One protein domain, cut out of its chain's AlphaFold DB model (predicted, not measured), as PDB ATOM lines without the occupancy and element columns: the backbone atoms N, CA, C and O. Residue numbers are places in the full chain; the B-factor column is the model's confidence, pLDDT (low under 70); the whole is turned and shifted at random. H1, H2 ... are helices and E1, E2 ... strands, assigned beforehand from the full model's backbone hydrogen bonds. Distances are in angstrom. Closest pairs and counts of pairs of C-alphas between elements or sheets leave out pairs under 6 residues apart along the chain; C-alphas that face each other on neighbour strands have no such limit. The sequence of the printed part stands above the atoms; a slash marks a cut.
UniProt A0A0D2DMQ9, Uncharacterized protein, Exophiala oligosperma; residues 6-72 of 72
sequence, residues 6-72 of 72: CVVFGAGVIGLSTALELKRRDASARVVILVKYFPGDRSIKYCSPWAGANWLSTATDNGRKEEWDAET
ATOM      1  N   CYS A   6       1.501  32.636 -10.165       95.44
ATOM      2  CA  CYS A   6       2.606  33.210  -9.406       95.44
ATOM      3  C   CYS A   6       2.815  32.400  -8.126       95.44
ATOM      4  O   CYS A   6       1.850  32.068  -7.433       95.44
ATOM      5  N   VAL A   7       4.071  32.077  -7.819       97.88
ATOM      6  CA  VAL A   7       4.440  31.360  -6.597       97.88
ATOM      7  C   VAL A   7       5.235  32.304  -5.707       97.88
ATOM      8  O   VAL A   7       6.265  32.829  -6.121       97.88
ATOM      9  N   VAL A   8       4.758  32.502  -4.481       98.12
ATOM     10  CA  VAL A   8       5.443  33.272  -3.442       98.12
ATOM     11  C   VAL A   8       6.079  32.299  -2.457       98.12
ATOM     12  O   VAL A   8       5.400  31.430  -1.911       98.12
ATOM     13  N   PHE A   9       7.381  32.437  -2.220       98.00
ATOM     14  CA  PHE A   9       8.104  31.606  -1.259       98.00
ATOM     15  C   PHE A   9       8.155  32.292   0.110       98.00
ATOM     16  O   PHE A   9       8.766  33.347   0.264       98.00
ATOM     17  N   GLY A  10       7.547  31.656   1.113       98.00
ATOM     18  CA  GLY A  10       7.513  32.123   2.503       98.00
ATOM     19  C   GLY A  10       6.247  32.904   2.886       98.00
ATOM     20  O   GLY A  10       5.751  33.729   2.129       98.00
ATOM     21  N   ALA A  11       5.748  32.662   4.106       97.94
ATOM     22  CA  ALA A  11       4.608  33.370   4.712       97.94
ATOM     23  C   ALA A  11       5.049  34.318   5.841       97.94
ATOM     24  O   ALA A  11       4.380  34.460   6.861       97.94
ATOM     25  N   GLY A  12       6.204  34.967   5.685       98.19
ATOM     26  CA  GLY A  12       6.512  36.153   6.486       98.19
ATOM     27  C   GLY A  12       5.679  37.350   6.037       98.19
ATOM     28  O   GLY A  12       5.040  37.299   4.987       98.19
ATOM     29  N   VAL A  13       5.742  38.449   6.794       98.06
ATOM     30  CA  VAL A  13       5.047  39.704   6.452       98.06
ATOM     31  C   VAL A  13       5.322  40.141   5.009       98.06
ATOM     32  O   VAL A  13       4.394  40.496   4.295       98.06
ATOM     33  N   ILE A  14       6.564  40.001   4.534       98.12
ATOM     34  CA  ILE A  14       6.929  40.314   3.147       98.12
ATOM     35  C   ILE A  14       6.161  39.430   2.157       98.12
ATOM     36  O   ILE A  14       5.477  39.945   1.280       98.12
ATOM     37  N   GLY A  15       6.214  38.104   2.320       98.06
ATOM     38  CA  GLY A  15       5.561  37.173   1.398       98.06
ATOM     39  C   GLY A  15       4.037  37.317   1.380       98.06
ATOM     40  O   GLY A  15       3.433  37.342   0.310       98.06
ATOM     41  N   LEU A  16       3.408  37.478   2.548       98.25
ATOM     42  CA  LEU A  16       1.955  37.640   2.643       98.25
ATOM     43  C   LEU A  16       1.484  38.976   2.063       98.25
ATOM     44  O   LEU A  16       0.518  38.989   1.300       98.25
ATOM     45  N   SER A  17       2.181  40.077   2.354       98.31
ATOM     46  CA  SER A  17       1.858  41.387   1.780       98.31
ATOM     47  C   SER A  17       2.043  41.389   0.264       98.31
ATOM     48  O   SER A  17       1.168  41.859  -0.457       98.31
ATOM     49  N   THR A  18       3.119  40.788  -0.255       97.88
ATOM     50  CA  THR A  18       3.305  40.638  -1.706       97.88
ATOM     51  C   THR A  18       2.201  39.788  -2.337       97.88
ATOM     52  O   THR A  18       1.645  40.183  -3.359       97.88
ATOM     53  N   ALA A  19       1.848  38.647  -1.740       97.75
ATOM     54  CA  ALA A  19       0.779  37.784  -2.246       97.75
ATOM     55  C   ALA A  19      -0.577  38.511  -2.292       97.75
ATOM     56  O   ALA A  19      -1.315  38.388  -3.274       97.75
ATOM     57  N   LEU A  20      -0.878  39.297  -1.256       97.69
ATOM     58  CA  LEU A  20      -2.078  40.125  -1.182       97.69
ATOM     59  C   LEU A  20      -2.088  41.197  -2.276       97.69
ATOM     60  O   LEU A  20      -3.076  41.328  -2.997       97.69
ATOM     61  N   GLU A  21      -0.987  41.931  -2.437       97.81
ATOM     62  CA  GLU A  21      -0.875  42.989  -3.442       97.81
ATOM     63  C   GLU A  21      -0.943  42.450  -4.874       97.81
ATOM     64  O   GLU A  21      -1.608  43.043  -5.724       97.81
ATOM     65  N   LEU A  22      -0.346  41.285  -5.145       96.25
ATOM     66  CA  LEU A  22      -0.496  40.595  -6.430       96.25
ATOM     67  C   LEU A  22      -1.968  40.297  -6.731       96.25
ATOM     68  O   LEU A  22      -2.437  40.565  -7.837       96.25
ATOM     69  N   LYS A  23      -2.712  39.790  -5.742       94.75
ATOM     70  CA  LYS A  23      -4.130  39.459  -5.910       94.75
ATOM     71  C   LYS A  23      -5.022  40.696  -6.037       94.75
ATOM     72  O   LYS A  23      -6.022  40.644  -6.748       94.75
ATOM     73  N   ARG A  24      -4.669  41.798  -5.366       96.38
ATOM     74  CA  ARG A  24      -5.370  43.090  -5.464       96.38
ATOM     75  C   ARG A  24      -5.190  43.743  -6.830       96.38
ATOM     76  O   ARG A  24      -6.153  44.262  -7.381       96.38
ATOM     77  N   ARG A  25      -3.970  43.714  -7.372       95.62
ATOM     78  CA  ARG A  25      -3.639  44.332  -8.668       95.62
ATOM     79  C   ARG A  25      -4.110  43.500  -9.855       95.62
ATOM     80  O   ARG A  25      -4.440  44.061 -10.893       95.62
ATOM     81  N   ASP A  26      -4.154  42.180  -9.700       94.38
ATOM     82  CA  ASP A  26      -4.685  41.263 -10.701       94.38
ATOM     83  C   ASP A  26      -5.554  40.193 -10.029       94.38
ATOM     84  O   ASP A  26      -5.082  39.158  -9.550       94.38
ATOM     85  N   ALA A  27      -6.870  40.419 -10.038       91.38
ATOM     86  CA  ALA A  27      -7.837  39.475  -9.487       91.38
ATOM     87  C   ALA A  27      -7.820  38.114 -10.212       91.38
ATOM     88  O   ALA A  27      -8.191  37.096  -9.617       91.38
ATOM     89  N   SER A  28      -7.358  38.068 -11.467       93.31
ATOM     90  CA  SER A  28      -7.232  36.837 -12.254       93.31
ATOM     91  C   SER A  28      -5.946  36.057 -11.951       93.31
ATOM     92  O   SER A  28      -5.855  34.872 -12.289       93.31
ATOM     93  N   ALA A  29      -4.976  36.672 -11.264       93.94
ATOM     94  CA  ALA A  29      -3.745  36.007 -10.868       93.94
ATOM     95  C   ALA A  29      -4.038  34.834  -9.921       93.94
ATOM     96  O   ALA A  29      -4.794  34.938  -8.941       93.94
ATOM     97  N   ARG A  30      -3.398  33.696 -10.200       96.19
ATOM     98  CA  ARG A  30      -3.419  32.522  -9.323       96.19
ATOM     99  C   ARG A  30      -2.157  32.543  -8.471       96.19
ATOM    100  O   ARG A  30      -1.105  32.096  -8.919       96.19
ATOM    101  N   VAL A  31      -2.282  33.063  -7.255       97.19
ATOM    102  CA  VAL A  31      -1.178  33.141  -6.295       97.19
ATOM    103  C   VAL A  31      -1.153  31.878  -5.440       97.19
ATOM    104  O   VAL A  31      -2.157  31.514  -4.831       97.19
ATOM    105  N   VAL A  32      -0.004  31.206  -5.402       97.81
ATOM    106  CA  VAL A  32       0.273  30.070  -4.519       97.81
ATOM    107  C   VAL A  32       1.396  30.471  -3.577       97.81
ATOM    108  O   VAL A  32       2.430  30.954  -4.024       97.81
ATOM    109  N   ILE A  33       1.211  30.266  -2.278       98.19
ATOM    110  CA  ILE A  33       2.233  30.564  -1.275       98.19
ATOM    111  C   ILE A  33       2.837  29.232  -0.824       98.19
ATOM    112  O   ILE A  33       2.134  28.396  -0.258       98.19
ATOM    113  N   LEU A  34       4.123  29.019  -1.100       98.31
ATOM    114  CA  LEU A  34       4.857  27.819  -0.699       98.31
ATOM    115  C   LEU A  34       5.705  28.123   0.534       98.31
ATOM    116  O   LEU A  34       6.584  28.989   0.492       98.31
ATOM    117  N   VAL A  35       5.449  27.424   1.642       98.00
ATOM    118  CA  VAL A  35       6.024  27.784   2.944       98.00
ATOM    119  C   VAL A  35       6.405  26.568   3.767       98.00
ATOM    120  O   VAL A  35       5.787  25.514   3.669       98.00
ATOM    121  N   LYS A  36       7.420  26.752   4.614       98.19
ATOM    122  CA  LYS A  36       7.768  25.808   5.681       98.19
ATOM    123  C   LYS A  36       7.051  26.118   6.997       98.19
ATOM    124  O   LYS A  36       6.784  25.198   7.757       98.19
ATOM    125  N   TYR A  37       6.799  27.399   7.260       98.19
ATOM    126  CA  TYR A  37       6.164  27.881   8.482       98.19
ATOM    127  C   TYR A  37       4.977  28.760   8.109       98.19
ATOM    128  O   TYR A  37       5.101  29.630   7.240       98.19
ATOM    129  N   PHE A  38       3.850  28.515   8.759       97.88
ATOM    130  CA  PHE A  38       2.619  29.278   8.621       97.88
ATOM    131  C   PHE A  38       2.532  30.369   9.695       97.88
ATOM    132  O   PHE A  38       3.171  30.261  10.745       97.88
ATOM    133  N   PRO A  39       1.720  31.420   9.484       97.62
ATOM    134  CA  PRO A  39       1.362  32.342  10.556       97.62
ATOM    135  C   PRO A  39       0.814  31.578  11.765       97.62
ATOM    136  O   PRO A  39      -0.077  30.746  11.620       97.62
ATOM    137  N   GLY A  40       1.365  31.857  12.945       95.31
ATOM    138  CA  GLY A  40       1.086  31.110  14.176       95.31
ATOM    139  C   GLY A  40       2.209  30.153  14.580       95.31
ATOM    140  O   GLY A  40       2.421  29.954  15.776       95.31
ATOM    141  N   ASP A  41       3.000  29.647  13.628       97.94
ATOM    142  CA  ASP A  41       4.189  28.859  13.949       97.94
ATOM    143  C   ASP A  41       5.249  29.733  14.617       97.94
ATOM    144  O   ASP A  41       5.448  30.894  14.256       97.94
ATOM    145  N   ARG A  42       6.002  29.154  15.556       97.00
ATOM    146  CA  ARG A  42       7.173  29.794  16.162       97.00
ATOM    147  C   ARG A  42       8.417  28.981  15.854       97.00
ATOM    148  O   ARG A  42       8.511  27.805  16.184       97.00
ATOM    149  N   SER A  43       9.387  29.623  15.216       97.69
ATOM    150  CA  SER A  43      10.670  29.017  14.881       97.69
ATOM    151  C   SER A  43      11.734  30.096  14.795       97.69
ATOM    152  O   SER A  43      11.477  31.181  14.280       97.69
ATOM    153  N   ILE A  44      12.961  29.785  15.210       97.75
ATOM    154  CA  ILE A  44      14.118  30.670  15.000       97.75
ATOM    155  C   ILE A  44      14.398  30.921  13.505       97.75
ATOM    156  O   ILE A  44      15.085  31.868  13.149       97.75
ATOM    157  N   LYS A  45      13.857  30.075  12.613       98.00
ATOM    158  CA  LYS A  45      13.965  30.209  11.150       98.00
ATOM    159  C   LYS A  45      12.764  30.941  10.528       98.00
ATOM    160  O   LYS A  45      12.615  30.920   9.309       98.00
ATOM    161  N   TYR A  46      11.898  31.542  11.343       98.19
ATOM    162  CA  TYR A  46      10.725  32.298  10.912       98.19
ATOM    163  C   TYR A  46      10.634  33.590  11.729       98.19
ATOM    164  O   TYR A  46      10.283  33.561  12.901       98.19
ATOM    165  N   CYS A  47      11.011  34.714  11.116       98.00
ATOM    166  CA  CYS A  47      11.232  35.973  11.834       98.00
ATOM    167  C   CYS A  47       9.928  36.674  12.256       98.00
ATOM    168  O   CYS A  47       9.844  37.209  13.355       98.00
ATOM    169  N   SER A  48       8.893  36.645  11.408       97.75
ATOM    170  CA  SER A  48       7.684  37.463  11.593       97.75
ATOM    171  C   SER A  48       6.980  37.334  12.958       97.75
ATOM    172  O   SER A  48       6.581  38.370  13.476       97.75
ATOM    173  N   PRO A  49       6.861  36.148  13.587       97.56
ATOM    174  CA  PRO A  49       6.252  36.009  14.915       97.56
ATOM    175  C   PRO A  49       7.016  36.672  16.071       97.56
ATOM    176  O   PRO A  49       6.456  36.793  17.155       97.56
ATOM    177  N   TRP A  50       8.286  37.038  15.876       97.81
ATOM    178  CA  TRP A  50       9.132  37.653  16.909       97.81
ATOM    179  C   TRP A  50       9.144  39.180  16.849       97.81
ATOM    180  O   TRP A  50       9.721  39.822  17.722       97.81
ATOM    181  N   ALA A  51       8.564  39.762  15.799       96.38
ATOM    182  CA  ALA A  51       8.508  41.205  15.641       96.38
ATOM    183  C   ALA A  51       7.601  41.842  16.707       96.38
ATOM    184  O   ALA A  51       6.640  41.221  17.158       96.38
ATOM    185  N   GLY A  52       7.898  43.096  17.070       96.38
ATOM    186  CA  GLY A  52       7.125  43.868  18.047       96.38
ATOM    187  C   GLY A  52       5.637  43.992  17.690       96.38
ATOM    188  O   GLY A  52       4.796  43.516  18.440       96.38
ATOM    189  N   ALA A  53       5.223  44.592  16.570       93.94
ATOM    190  CA  ALA A  53       5.921  45.422  15.587       93.94
ATOM    191  C   ALA A  53       5.266  46.816  15.575       93.94
ATOM    192  O   ALA A  53       4.049  46.918  15.715       93.94
ATOM    193  N   ASN A  54       6.046  47.876  15.390       93.00
ATOM    194  CA  ASN A  54       5.553  49.246  15.285       93.00
ATOM    195  C   ASN A  54       6.198  49.941  14.087       93.00
ATOM    196  O   ASN A  54       7.267  49.541  13.629       93.00
ATOM    197  N   TRP A  55       5.540  50.985  13.599       91.12
ATOM    198  CA  TRP A  55       6.183  51.915  12.693       91.12
ATOM    199  C   TRP A  55       6.988  52.915  13.532       91.12
ATOM    200  O   TRP A  55       6.448  53.558  14.435       91.12
ATOM    201  N   LEU A  56       8.299  52.948  13.315       89.75
ATOM    202  CA  LEU A  56       9.235  53.862  13.960       89.75
ATOM    203  C   LEU A  56      10.413  54.041  13.016       89.75
ATOM    204  O   LEU A  56      11.142  53.078  12.762       89.75
ATOM    205  N   SER A  57      10.576  55.264  12.512       90.00
ATOM    206  CA  SER A  57      11.728  55.624  11.690       90.00
ATOM    207  C   SER A  57      13.024  55.239  12.399       90.00
ATOM    208  O   SER A  57      13.216  55.497  13.590       90.00
ATOM    209  N   THR A  58      13.918  54.611  11.642       91.88
ATOM    210  CA  THR A  58      15.308  54.378  12.065       91.88
ATOM    211  C   THR A  58      16.280  55.275  11.306       91.88
ATOM    212  O   THR A  58      17.484  55.225  11.554       91.88
ATOM    213  N   ALA A  59      15.768  56.092  10.380       92.19
ATOM    214  CA  ALA A  59      16.531  57.123   9.707       92.19
ATOM    215  C   ALA A  59      16.644  58.340  10.637       92.19
ATOM    216  O   ALA A  59      15.640  58.852  11.122       92.19
ATOM    217  N   THR A  60      17.880  58.746  10.921       90.25
ATOM    218  CA  THR A  60      18.203  59.859  11.835       90.25
ATOM    219  C   THR A  60      19.304  60.755  11.267       90.25
ATOM    220  O   THR A  60      20.050  61.392  12.013       90.25
ATOM    221  N   ASP A  61      19.517  60.689   9.955       92.19
ATOM    222  CA  ASP A  61      20.597  61.375   9.251       92.19
ATOM    223  C   ASP A  61      20.117  62.635   8.516       92.19
ATOM    224  O   ASP A  61      20.893  63.224   7.763       92.19
ATOM    225  N   ASN A  62      18.863  63.062   8.729       89.00
ATOM    226  CA  ASN A  62      18.160  64.073   7.936       89.00
ATOM    227  C   ASN A  62      18.216  63.774   6.426       89.00
ATOM    228  O   ASN A  62      18.192  64.679   5.591       89.00
ATOM    229  N   GLY A  63      18.373  62.499   6.064       91.25
ATOM    230  CA  GLY A  63      18.427  62.049   4.688       91.25
ATOM    231  C   GLY A  63      17.036  61.792   4.120       91.25
ATOM    232  O   GLY A  63      16.032  61.738   4.824       91.25
ATOM    233  N   ARG A  64      16.985  61.505   2.817       92.44
ATOM    234  CA  ARG A  64      15.735  61.200   2.093       92.44
ATOM    235  C   ARG A  64      14.903  60.077   2.716       92.44
ATOM    236  O   ARG A  64      13.701  60.023   2.507       92.44
ATOM    237  N   LYS A  65      15.544  59.147   3.428       90.75
ATOM    238  CA  LYS A  65      14.839  58.057   4.111       90.75
ATOM    239  C   LYS A  65      14.023  58.567   5.292       90.75
ATOM    240  O   LYS A  65      12.934  58.068   5.505       90.75
ATOM    241  N   GLU A  66      14.533  59.562   6.012       91.75
ATOM    242  CA  GLU A  66      13.817  60.184   7.123       91.75
ATOM    243  C   GLU A  66      12.605  60.974   6.622       91.75
ATOM    244  O   GLU A  66      11.531  60.868   7.204       91.75
ATOM    245  N   GLU A  67      12.743  61.678   5.492       90.44
ATOM    246  CA  GLU A  67      11.618  62.337   4.810       90.44
ATOM    247  C   GLU A  67      10.537  61.329   4.391       90.44
ATOM    248  O   GLU A  67       9.363  61.532   4.684       90.44
ATOM    249  N   TRP A  68      10.923  60.229   3.732       91.44
ATOM    250  CA  TRP A  68       9.977  59.182   3.331       91.44
ATOM    251  C   TRP A  68       9.294  58.533   4.519       91.44
ATOM    252  O   TRP A  68       8.096  58.277   4.458       91.44
ATOM    253  N   ASP A  69      10.059  58.271   5.577       92.38
ATOM    254  CA  ASP A  69       9.514  57.692   6.784       92.38
ATOM    255  C   ASP A  69       8.475  58.668   7.386       92.38
ATOM    256  O   ASP A  69       7.349  58.263   7.644       92.38
ATOM    257  N   ALA A  70       8.765  59.968   7.511       87.81
ATOM    258  CA  ALA A  70       7.838  60.955   8.089       87.81
ATOM    259  C   ALA A  70       6.482  61.106   7.355       87.81
ATOM    260  O   ALA A  70       5.516  61.586   7.952       87.81
ATOM    261  N   GLU A  71       6.405  60.730   6.077       87.50
ATOM    262  CA  GLU A  71       5.173  60.758   5.274       87.50
ATOM    263  C   GLU A  71       4.340  59.462   5.364       87.50
ATOM    264  O   GLU A  71       3.232  59.408   4.817       87.50
ATOM    265  N   THR A  72       4.851  58.421   6.031       68.19
ATOM    266  CA  THR A  72       4.215  57.093   6.169       68.19
ATOM    267  C   THR A  72       3.831  56.752   7.601       68.19
ATOM    268  O   THR A  72       2.875  55.955   7.752       68.19
TER     269      THR A  72
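Overview. This is residues 6 to 72 of the 72 residues of an uncharacterized protein of Exophiala oligosperma (UniProt A0A0D2DMQ9). Helix H1 covers one side of a small two-stranded sheet, E1 and E2, and a long stretch, residues 35 to 63, leads away to the short helix H2. The 67 printed residues run E1, H1, E2, H2; the sheet, order E1, E2, is parallel, and the class is mixed, with under half of the residues in named elements. The whole is loose, radius of gyration of the C-alphas 15.5 A, and flat, spanning 41 by 33 by 14 A.

Arrangement. E1, residues 6 to 9, and E2, residues 30 to 34, are parallel at 19 degrees; N 8 and O 32, 2.8 A apart, are within hydrogen-bond range. With H1, residues 13 to 25, they form a strand-helix-strand unit, parallel strands joined through a helix, its crossover right-handed. The closest C-alphas of H1 and E2 are those of Ala 19 and Val 31, 6.5 A apart. H2, residues 64 to 70, is apart from E1 and H1. Every O i to N i+4 pair in H1 and H2 is within hydrogen-bond range.

Along the chain. E1, 10.0 A long, begins at C-alpha 6 (2.606, 33.210, -9.406). H1 measures 18.0 A and E2 12.8 A. H2, 9.9 A, ends at C-alpha 70 (7.838, 60.955, 8.089).

Size, cuts and confidence. The C-alphas farthest apart, of Ser 28 and Asp 61, are 42.9 A apart. The printed part has no cut; the link E2 to H2 is long. Residue 72 has pLDDT under 70.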